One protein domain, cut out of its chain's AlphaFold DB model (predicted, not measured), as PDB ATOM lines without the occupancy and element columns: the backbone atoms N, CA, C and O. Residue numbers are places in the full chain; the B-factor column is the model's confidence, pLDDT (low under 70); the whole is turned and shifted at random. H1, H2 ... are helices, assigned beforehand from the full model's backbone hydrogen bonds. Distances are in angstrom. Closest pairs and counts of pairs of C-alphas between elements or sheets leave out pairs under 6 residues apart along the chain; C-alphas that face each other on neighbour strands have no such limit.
ATOM      1  N   ALA A  59     121.257 188.231 154.523       93.38
ATOM      2  CA  ALA A  59     121.368 189.632 154.926       93.38
ATOM      3  C   ALA A  59     120.190 190.496 154.435       93.38
ATOM      4  O   ALA A  59     119.715 191.355 155.177       93.38
ATOM      5  N   SER A  60     119.667 190.234 153.234       93.62
ATOM      6  CA  SER A  60     118.510 190.948 152.669       93.62
ATOM      7  C   SER A  60     117.211 190.685 153.436       93.62
ATOM      8  O   SER A  60     116.266 191.462 153.326       93.62
ATOM      9  N   TYR A  61     117.172 189.612 154.228       93.12
ATOM     10  CA  TYR A  61     116.048 189.229 155.081       93.12
ATOM     11  C   TYR A  61     116.356 189.398 156.576       93.12
ATOM     12  O   TYR A  61     115.613 188.900 157.415       93.12
ATOM     13  N   GLY A  62     117.440 190.107 156.919       94.88
ATOM     14  CA  GLY A  62     117.827 190.357 158.307       94.88
ATOM     15  C   GLY A  62     118.409 189.140 159.032       94.88
ATOM     16  O   GLY A  62     118.417 189.129 160.256       94.88
ATOM     17  N   ILE A  63     118.890 188.135 158.294       96.31
ATOM     18  CA  ILE A  63     119.488 186.909 158.834       96.31
ATOM     19  C   ILE A  63     121.001 186.965 158.604       96.31
ATOM     20  O   ILE A  63     121.480 186.851 157.473       96.31
ATOM     21  N   GLY A  64     121.766 187.172 159.673       96.69
ATOM     22  CA  GLY A  64     123.223 187.192 159.636       96.69
ATOM     23  C   GLY A  64     123.850 185.803 159.755       96.69
ATOM     24  O   GLY A  64     123.173 184.781 159.806       96.69
ATOM     25  N   TYR A  65     125.181 185.764 159.835       96.56
ATOM     26  CA  TYR A  65     125.962 184.538 160.065       96.56
ATOM     27  C   TYR A  65     126.637 184.576 161.442       96.56
ATOM     28  O   TYR A  65     127.842 184.380 161.570       96.56
ATOM     29  N   ASN A  66     125.868 184.933 162.469       96.56
ATOM     30  CA  ASN A  66     126.314 185.037 163.861       96.56
ATOM     31  C   ASN A  66     125.619 183.967 164.729       96.56
ATOM     32  O   ASN A  66     124.722 183.274 164.256       96.56
ATOM     33  N   GLU A  67     126.027 183.828 165.996       97.06
ATOM     34  CA  GLU A  67     125.488 182.805 166.915       97.06
ATOM     35  C   GLU A  67     123.957 182.908 167.092       97.06
ATOM     36  O   GLU A  67     123.290 181.884 167.209       97.06
ATOM     37  N   THR A  68     123.383 184.118 167.047       97.19
ATOM     38  CA  THR A  68     121.934 184.353 167.217       97.19
ATOM     39  C   THR A  68     121.117 183.808 166.047       97.19
ATOM     40  O   THR A  68     120.046 183.245 166.254       97.19
ATOM     41  N   ASP A  69     121.636 183.942 164.825       97.56
ATOM     42  CA  ASP A  69     120.973 183.497 163.590       97.56
ATOM     43  C   ASP A  69     121.322 182.048 163.215       97.56
ATOM     44  O   ASP A  69     120.745 181.455 162.303       97.56
ATOM     45  N   LEU A  70     122.266 181.442 163.933       95.94
ATOM     46  CA  LEU A  70     122.744 180.090 163.683       95.94
ATOM     47  C   LEU A  70     121.640 179.014 163.691       95.94
ATOM     48  O   LEU A  70     121.672 178.153 162.806       95.94
ATOM     49  N   PRO A  71     120.631 179.050 164.595       96.06
ATOM     50  CA  PRO A  71     119.531 178.089 164.568       96.06
ATOM     51  C   PRO A  71     118.763 178.082 163.242       96.06
ATOM     52  O   PRO A  71     118.328 177.018 162.803       96.06
ATOM     53  N   PHE A  72     118.635 179.238 162.576       96.00
ATOM     54  CA  PHE A  72     118.018 179.313 161.253       96.00
ATOM     55  C   PHE A  72     118.847 178.521 160.237       96.00
ATOM     56  O   PHE A  72     118.330 177.609 159.597       96.00
ATOM     57  N   TRP A  73     120.149 178.793 160.130       96.06
ATOM     58  CA  TRP A  73     121.004 178.109 159.153       96.06
ATOM     59  C   TRP A  73     121.163 176.615 159.419       96.06
ATOM     60  O   TRP A  73     121.234 175.830 158.474       96.06
ATOM     61  N   TRP A  74     121.174 176.202 160.686       95.19
ATOM     62  CA  TRP A  74     121.155 174.786 161.050       95.19
ATOM     63  C   TRP A  74     119.850 174.112 160.616       95.19
ATOM     64  O   TRP A  74     119.901 173.036 160.021       95.19
ATOM     65  N   ALA A  75     118.697 174.759 160.823       93.25
ATOM     66  CA  ALA A  75     117.403 174.256 160.352       93.25
ATOM     67  C   ALA A  75     117.330 174.154 158.817       93.25
ATOM     68  O   ALA A  75     116.673 173.261 158.287       93.25
ATOM     69  N   MET A  76     118.058 175.014 158.101       93.12
ATOM     70  CA  MET A  76     118.197 174.962 156.642       93.12
ATOM     71  C   MET A  76     119.268 173.964 156.160       93.12
ATOM     72  O   MET A  76     119.709 174.060 155.017       93.12
ATOM     73  N   ALA A  77     119.719 173.030 157.005       92.19
ATOM     74  CA  ALA A  77     120.780 172.061 156.700       92.19
ATOM     75  C   ALA A  77     122.104 172.700 156.223       92.19
ATOM     76  O   ALA A  77     122.886 172.088 155.495       92.19
ATOM     77  N   GLY A  78     122.388 173.934 156.662       94.44
ATOM     78  CA  GLY A  78     123.594 174.684 156.314       94.44
ATOM     79  C   GLY A  78     124.680 174.826 157.391       94.44
ATOM     80  O   GLY A  78     125.411 175.814 157.323       94.44
ATOM     81  N   PRO A  79     124.866 173.911 158.367       95.12
ATOM     82  CA  PRO A  79     125.846 174.111 159.440       95.12
ATOM     83  C   PRO A  79     127.297 174.161 158.943       95.12
ATOM     84  O   PRO A  79     128.149 174.765 159.592       95.12
ATOM     85  N   VAL A  80     127.576 173.555 157.785       95.06
ATOM     86  CA  VAL A  80     128.906 173.525 157.154       95.06
ATOM     87  C   VAL A  80     129.033 174.464 155.957       95.06
ATOM     88  O   VAL A  80     130.085 174.489 155.316       95.06
ATOM     89  N   ALA A  81     127.988 175.238 155.645       95.50
ATOM     90  CA  ALA A  81     128.040 176.206 154.561       95.50
ATOM     91  C   ALA A  81     129.141 177.248 154.845       95.50
ATOM     92  O   ALA A  81     129.299 177.662 155.999       95.50
ATOM     93  N   PRO A  82     129.896 177.705 153.831       96.06
ATOM     94  CA  PRO A  82     131.078 178.528 154.066       96.06
ATOM     95  C   PRO A  82     130.855 179.801 154.904       96.06
ATOM     96  O   PRO A  82     131.706 180.095 155.743       96.06
ATOM     97  N   PRO A  83     129.741 180.551 154.763       95.50
ATOM     98  CA  PRO A  83     129.503 181.730 155.601       95.50
ATOM     99  C   PRO A  83     129.251 181.411 157.084       95.50
ATOM    100  O   PRO A  83     129.419 182.289 157.921       95.50
ATOM    101  N   VAL A  84     128.848 180.178 157.407       96.12
ATOM    102  CA  VAL A  84     128.315 179.781 158.723       96.12
ATOM    103  C   VAL A  84     129.291 178.887 159.495       96.12
ATOM    104  O   VAL A  84     129.298 178.894 160.724       96.12
ATOM    105  N   ILE A  85     130.138 178.130 158.787       96.88
ATOM    106  CA  ILE A  85     130.930 177.029 159.348       96.88
ATOM    107  C   ILE A  85     131.776 177.423 160.566       96.88
ATOM    108  O   ILE A  85     131.744 176.719 161.573       96.88
ATOM    109  N   ASP A  86     132.489 178.549 160.526       95.94
ATOM    110  CA  ASP A  86     133.366 178.945 161.635       95.94
ATOM    111  C   ASP A  86     132.552 179.205 162.919       95.94
ATOM    112  O   ASP A  86     132.908 178.724 163.998       95.94
ATOM    113  N   VAL A  87     131.406 179.887 162.798       96.88
ATOM    114  CA  VAL A  87     130.493 180.160 163.921       96.88
ATOM    115  C   VAL A  87     129.805 178.884 164.399       96.88
ATOM    116  O   VAL A  87     129.660 178.694 165.608       96.88
ATOM    117  N   THR A  88     129.449 177.969 163.490       97.12
ATOM    118  CA  THR A  88     128.944 176.635 163.851       97.12
ATOM    119  C   THR A  88     129.929 175.904 164.757       97.12
ATOM    120  O   THR A  88     129.553 175.465 165.843       97.12
ATOM    121  N   PHE A  89     131.194 175.785 164.346       96.25
ATOM    122  CA  PHE A  89     132.194 175.036 165.107       96.25
ATOM    123  C   PHE A  89     132.553 175.701 166.439       96.25
ATOM    124  O   PHE A  89     132.642 174.991 167.441       96.25
ATOM    125  N   ALA A  90     132.657 177.031 166.485       96.62
ATOM    126  CA  ALA A  90     132.856 177.764 167.736       96.62
ATOM    127  C   ALA A  90     131.680 177.575 168.715       96.62
ATOM    128  O   ALA A  90     131.881 177.381 169.913       96.62
ATOM    129  N   THR A  91     130.445 177.574 168.205       97.31
ATOM    130  CA  THR A  91     129.237 177.354 169.016       97.31
ATOM    131  C   THR A  91     129.183 175.929 169.563       97.31
ATOM    132  O   THR A  91     128.870 175.720 170.734       97.31
ATOM    133  N   MET A  92     129.533 174.936 168.742       96.31
ATOM    134  CA  MET A  92     129.596 173.544 169.184       96.31
ATOM    135  C   MET A  92     130.645 173.337 170.280       96.31
ATOM    136  O   MET A  92     130.362 172.653 171.259       96.31
ATOM    137  N   GLU A  93     131.814 173.966 170.161       95.81
ATOM    138  CA  GLU A  93     132.845 173.943 171.204       95.81
ATOM    139  C   GLU A  93     132.357 174.605 172.501       95.81
ATOM    140  O   GLU A  93     132.425 173.991 173.566       95.81
ATOM    141  N   LYS A  94     131.775 175.809 172.404       97.44
ATOM    142  CA  LYS A  94     131.241 176.574 173.544       97.44
ATOM    143  C   LYS A  94     130.223 175.789 174.376       97.44
ATOM    144  O   LYS A  94     130.238 175.890 175.600       97.44
ATOM    145  N   TYR A  95     129.341 175.026 173.728       96.75
ATOM    146  CA  TYR A  95     128.262 174.286 174.398       96.75
ATOM    147  C   TYR A  95     128.515 172.776 174.525       96.75
ATOM    148  O   TYR A  95     127.632 172.051 174.977       96.75
ATOM    149  N   GLY A  96     129.692 172.280 174.129       96.12
ATOM    150  CA  GLY A  96     130.008 170.848 174.174       96.12
ATOM    151  C   GLY A  96     129.117 169.989 173.266       96.12
ATOM    152  O   GLY A  96     128.825 168.837 173.590       96.12
ATOM    153  N   ILE A  97     128.658 170.538 172.139       95.62
ATOM    154  CA  ILE A  97     127.822 169.827 171.167       95.62
ATOM    155  C   ILE A  97     128.726 169.000 170.256       95.62
ATOM    156  O   ILE A  97     129.679 169.502 169.661       95.62
ATOM    157  N   ARG A  98     128.400 167.718 170.102       92.88
ATOM    158  CA  ARG A  98     129.115 166.833 169.181       92.88
ATOM    159  C   ARG A  98     128.832 167.208 167.716       92.88
ATOM    160  O   ARG A  98     127.656 167.223 167.341       92.88
ATOM    161  N   PRO A  99     129.858 167.437 166.870       89.69
ATOM    162  CA  PRO A  99     129.672 167.828 165.470       89.69
ATOM    163  C   PRO A  99     128.810 166.878 164.648       89.69
ATOM    164  O   PRO A  99     128.035 167.334 163.813       89.69
ATOM    165  N   GLU A 100     128.889 165.575 164.909       85.62
ATOM    166  CA  GLU A 100     128.126 164.563 164.164       85.62
ATOM    167  C   GLU A 100     126.602 164.737 164.295       85.62
ATOM    168  O   GLU A 100     125.862 164.329 163.403       85.62
ATOM    169  N   ILE A 101     126.125 165.355 165.386       86.25
ATOM    170  CA  ILE A 101     124.694 165.619 165.617       86.25
ATOM    171  C   ILE A 101     124.185 166.723 164.685       86.25
ATOM    172  O   ILE A 101     123.054 166.661 164.214       86.25
ATOM    173  N   VAL A 102     125.017 167.735 164.433       88.00
ATOM    174  CA  VAL A 102     124.633 168.945 163.696       88.00
ATOM    175  C   VAL A 102     124.996 168.818 162.218       88.00
ATOM    176  O   VAL A 102     124.181 169.088 161.345       88.00
ATOM    177  N   CYS A 103     126.220 168.389 161.931       87.19
ATOM    178  CA  CYS A 103     126.806 168.381 160.594       87.19
ATOM    179  C   CYS A 103     126.705 167.019 159.889       87.19
ATOM    180  O   CYS A 103     127.121 166.905 158.738       87.19
ATOM    181  N   GLY A 104     126.199 165.990 160.575       80.38
ATOM    182  CA  GLY A 104     126.234 164.604 160.112       80.38
ATOM    183  C   GLY A 104     127.607 163.943 160.282       80.38
ATOM    184  O   GLY A 104     128.610 164.589 160.577       80.38
ATOM    185  N   THR A 105     127.650 162.624 160.107       77.81
ATOM    186  CA  THR A 105     128.870 161.819 160.270       77.81
ATOM    187  C   THR A 105     129.781 161.922 159.042       77.81
ATOM    188  O   THR A 105     129.305 161.818 157.912       77.81
ATOM    189  N   GLY A 106     131.094 162.072 159.239       78.88
ATOM    190  CA  GLY A 106     132.116 162.044 158.183       78.88
ATOM    191  C   GLY A 106     132.417 163.406 157.548       78.88
ATOM    192  O   GLY A 106     133.549 163.662 157.138       78.88
ATOM    193  N   ILE A 107     131.427 164.303 157.477       84.25
ATOM    194  CA  ILE A 107     131.594 165.651 156.910       84.25
ATOM    195  C   ILE A 107     132.504 166.529 157.791       84.25
ATOM    196  O   ILE A 107     133.425 167.144 157.245       84.25
ATOM    197  N   PRO A 108     132.325 166.601 159.128       87.25
ATOM    198  CA  PRO A 108     133.229 167.351 160.001       87.25
ATOM    199  C   PRO A 108     134.683 166.894 159.904       87.25
ATOM    200  O   PRO A 108     135.590 167.727 159.874       87.25
ATOM    201  N   GLU A 109     134.911 165.583 159.847       86.69
ATOM    202  CA  GLU A 109     136.236 164.978 159.762       86.69
ATOM    203  C   GLU A 109     136.895 165.300 158.422       86.69
ATOM    204  O   GLU A 109     138.059 165.710 158.403       86.69
ATOM    205  N   LEU A 110     136.150 165.198 157.315       86.25
ATOM    206  CA  LEU A 110     136.612 165.606 155.987       86.25
ATOM    207  C   LEU A 110     137.026 167.081 155.975       86.25
ATOM    208  O   LEU A 110     138.109 167.416 155.502       86.25
ATOM    209  N   LEU A 111     136.193 167.962 156.532       91.06
ATOM    210  CA  LEU A 111     136.456 169.399 156.536       91.06
ATOM    211  C   LEU A 111     137.668 169.762 157.400       91.06
ATOM    212  O   LEU A 111     138.524 170.510 156.937       91.06
ATOM    213  N   ARG A 112     137.781 169.211 158.617       91.38
ATOM    214  CA  ARG A 112     138.917 169.477 159.521       91.38
ATOM    215  C   ARG A 112     140.231 168.903 158.996       91.38
ATOM    216  O   ARG A 112     141.259 169.574 159.054       91.38
ATOM    217  N   SER A 113     140.220 167.660 158.511       89.06
ATOM    218  CA  SER A 113     141.434 167.011 157.997       89.06
ATOM    219  C   SER A 113     141.901 167.669 156.702       89.06
ATOM    220  O   SER A 113     143.073 168.019 156.582       89.06
ATOM    221  N   GLY A 114     140.983 167.918 155.769       90.06
ATOM    222  CA  GLY A 114     141.290 168.575 154.510       90.06
ATOM    223  C   GLY A 114     141.776 170.013 154.698       90.06
ATOM    224  O   GLY A 114     142.774 170.396 154.085       90.06
ATOM    225  N   SER A 115     141.162 170.785 155.607       93.75
ATOM    226  CA  SER A 115     141.638 172.137 155.921       93.75
ATOM    227  C   SER A 115     143.043 172.115 156.530       93.75
ATOM    228  O   SER A 115     143.886 172.911 156.127       93.75
ATOM    229  N   ALA A 116     143.331 171.171 157.434       92.94
ATOM    230  CA  ALA A 116     144.654 171.012 158.035       92.94
ATOM    231  C   ALA A 116     145.722 170.616 157.001       92.94
ATOM    232  O   ALA A 116     146.777 171.244 156.941       92.94
ATOM    233  N   VAL A 117     145.434 169.630 156.141       91.31
ATOM    234  CA  VAL A 117     146.342 169.179 155.068       91.31
ATOM    235  C   VAL A 117     146.652 170.310 154.087       91.31
ATOM    236  O   VAL A 117     147.778 170.430 153.608       91.31
ATOM    237  N   ARG A 118     145.661 171.153 153.786       92.25
ATOM    238  CA  ARG A 118     145.802 172.285 152.864       92.25
ATOM    239  C   ARG A 118     146.341 173.559 153.524       92.25
ATOM    240  O   ARG A 118     146.619 174.512 152.804       92.25
ATOM    241  N   GLY A 119     146.469 173.603 154.853       94.62
ATOM    242  CA  GLY A 119     146.830 174.820 155.589       94.62
ATOM    243  C   GLY A 119     145.798 175.948 155.446       94.62
ATOM    244  O   GLY A 119     146.163 177.120 155.422       94.62
ATOM    245  N   LEU A 120     144.517 175.600 155.298       95.81
ATOM    246  CA  LEU A 120     143.405 176.533 155.101       95.81
ATOM    247  C   LEU A 120     142.549 176.652 156.368       95.81
ATOM    248  O   LEU A 120     142.498 175.739 157.193       95.81
ATOM    249  N   SER A 121     141.812 177.759 156.495       96.19
ATOM    250  CA  SER A 121     140.715 177.832 157.466       96.19
ATOM    251  C   SER A 121     139.579 176.878 157.078       96.19
ATOM    252  O   SER A 121     139.443 176.501 155.910       96.19
ATOM    253  N   LEU A 122     138.727 176.519 158.045       95.38
ATOM    254  CA  LEU A 122     137.537 175.700 157.786       95.38
ATOM    255  C   LEU A 122     136.638 176.351 156.734       95.38
ATOM    256  O   LEU A 122     136.230 175.683 155.786       95.38
ATOM    257  N   ARG A 123     136.398 177.662 156.838       96.44
ATOM    258  CA  ARG A 123     135.686 178.427 155.811       96.44
ATOM    259  C   ARG A 123     136.327 178.345 154.429       96.44
ATOM    260  O   ARG A 123     135.623 178.050 153.468       96.44
ATOM    261  N   ALA A 124     137.633 178.580 154.309       96.50
ATOM    262  CA  ALA A 124     138.306 178.551 153.009       96.50
ATOM    263  C   ALA A 124     138.270 177.152 152.373       96.50
ATOM    264  O   ALA A 124     138.056 177.021 151.169       96.50
ATOM    265  N   TYR A 125     138.419 176.098 153.178       95.75
ATOM    266  CA  TYR A 125     138.290 174.729 152.690       95.75
ATOM    267  C   TYR A 125     136.835 174.355 152.358       95.75
ATOM    268  O   TYR A 125     136.581 173.676 151.365       95.75
ATOM    269  N   SER A 126     135.862 174.852 153.129       95.06
ATOM    270  CA  SER A 126     134.435 174.692 152.830       95.06
ATOM    271  C   SER A 126     134.053 175.343 151.498       95.06
ATOM    272  O   SER A 126     133.299 174.737 150.743       95.06
ATOM    273  N   GLU A 127     134.604 176.515 151.152       95.25
ATOM    274  CA  GLU A 127     134.414 177.118 149.818       95.25
ATOM    275  C   GLU A 127     134.978 176.235 148.701       95.25
ATOM    276  O   GLU A 127     134.338 176.051 147.665       95.25
ATOM    277  N   LEU A 128     136.159 175.648 148.918       93.94
ATOM    278  CA  LEU A 128     136.785 174.743 147.955       93.94
ATOM    279  C   LEU A 128     135.928 173.487 147.706       93.94
ATOM    280  O   LEU A 128     135.880 172.977 146.588       93.94
ATOM    281  N   LEU A 129     135.212 173.025 148.734       92.38
ATOM    282  CA  LEU A 129     134.210 171.959 148.654       92.38
ATOM    283  C   LEU A 129     132.775 172.495 148.508       92.38
ATOM    284  O   LEU A 129     131.825 171.787 148.841       92.38
ATOM    285  N   GLY A 130     132.591 173.708 147.972       92.31
ATOM    286  CA  GLY A 130     131.291 174.383 147.851       92.31
ATOM    287  C   GLY A 130     130.224 173.558 147.131       92.31
ATOM    288  O   GLY A 130     129.058 173.562 147.517       92.31
ATOM    289  N   VAL A 131     130.648 172.761 146.150       90.75
ATOM    290  CA  VAL A 131     129.831 171.771 145.424       90.75
ATOM    291  C   VAL A 131     129.065 170.851 146.378       90.75
ATOM    292  O   VAL A 131     127.945 170.436 146.098       90.75
ATOM    293  N   VAL A 132     129.666 170.556 147.524       89.56
ATOM    294  CA  VAL A 132     129.094 169.752 148.593       89.56
ATOM    295  C   VAL A 132     128.498 170.663 149.655       89.56
ATOM    296  O   VAL A 132     127.293 170.645 149.865       89.56
ATOM    297  N   THR A 133     129.313 171.503 150.290       92.00
ATOM    298  CA  THR A 133     128.947 172.251 151.506       92.00
ATOM    299  C   THR A 133     127.842 173.283 151.285       92.00
ATOM    300  O   THR A 133     127.000 173.459 152.164       92.00
ATOM    301  N   ARG A 134     127.789 173.932 150.112       92.81
ATOM    302  CA  ARG A 134     126.665 174.802 149.713       92.81
ATOM    303  C   ARG A 134     125.493 173.990 149.170       92.81
ATOM    304  O   ARG A 134     124.345 174.378 149.358       92.81
ATOM    305  N   GLY A 135     125.782 172.856 148.532       91.06
ATOM    306  CA  GLY A 135     124.778 171.941 147.993       91.06
ATOM    307  C   GLY A 135     123.791 171.424 149.042       91.06
ATOM    308  O   GLY A 135     122.608 171.270 148.743       91.06
TER     309      GLY A 135
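Overview. This is residues 59 to 135 of the 401 residues of an uncharacterized protein of Candidatus Lokiarchaeota archaeon (UniProt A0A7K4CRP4). Six short helices make a small cluster with few contacts among them: H2 stands in the middle, with H1 on one side and, on the other, H4 and H5, which pack together at about a right angle. H3 lies near H1, H2 and H4, H6 lies near H5, and the link from H1 to H2, residues 76 to 84, passes through the middle. The printed part has 77 residues, with six named helices in the order H1 to H6 and no named strand; the class is all helix, with 45 residues in the named helices. The whole is compact, with a radius of gyration of the C-alphas of 11.9 A, and spans 35 by 28 by 18 A.

Arrangement. The longest helix, H4, residues 107 to 118, touches H5, residues 122 to 128; they are about perpendicular, at 87 degrees, and their closest C-alphas, those of Ser 115 and Tyr 125, are 5.3 A apart. H5 also touches H2, residues 85 to 95, at a shallow tilt of 29 degrees, opposite ways; the closest C-alphas, of Ile 85 and Arg 123, are 6.1 A apart, while the centres are 15.4 A apart. H6, residues 130 to 133, is close to H5 but not clearly touching, with the C-alphas of Ser 126 and Thr 133 closest at 6.2 A. H3, residues 99 to 103, is close but not clearly touching to H4, where the C-alphas of Pro 99 and Pro 108 are closest at 6.5 A. It stands likewise to H2, where those of Met 92 and Pro 99 are closest at 6.8 A. H1, residues 70 to 75, is close to H2 but not clearly touching, about perpendicular at 76 degrees, with the C-alphas of Leu 70 and Thr 88 closest at 7.1 A. H1 and H4 are apart, and so are, for instance, H2 and H4. Each O i to N i+4 pair is within hydrogen-bond range in H1, H2, H3, H4 and H5; H6 is too short for such a pair.

Along the chain. H4 is 16.2 A from first to last C-alpha and H2 15.5 A; H5 is 9.9 A, H1 8.6 A, H3 5.7 A and H6 4.8 A. C-alpha 70, where H1 begins, is at (122.744, 180.090, 163.683). H4 runs from C-alpha 107 at (131.594, 165.651, 156.910) to C-alpha 118 at (145.802, 172.285, 152.864). H6 ends at C-alpha 133, at (128.947, 172.251, 151.506).

Size, cuts and confidence. The two C-alphas farthest apart, those of Tyr 61 and Val 117, are 36.3 A apart. The printed part has no cut. The links from H2 to H3, H3 to H4, H4 to H5 and H5 to H6 are tight, and the link from H1 to H2, with 9 residues, is short. The mean pLDDT of the printed part is 93.1, and no printed residue is under 70.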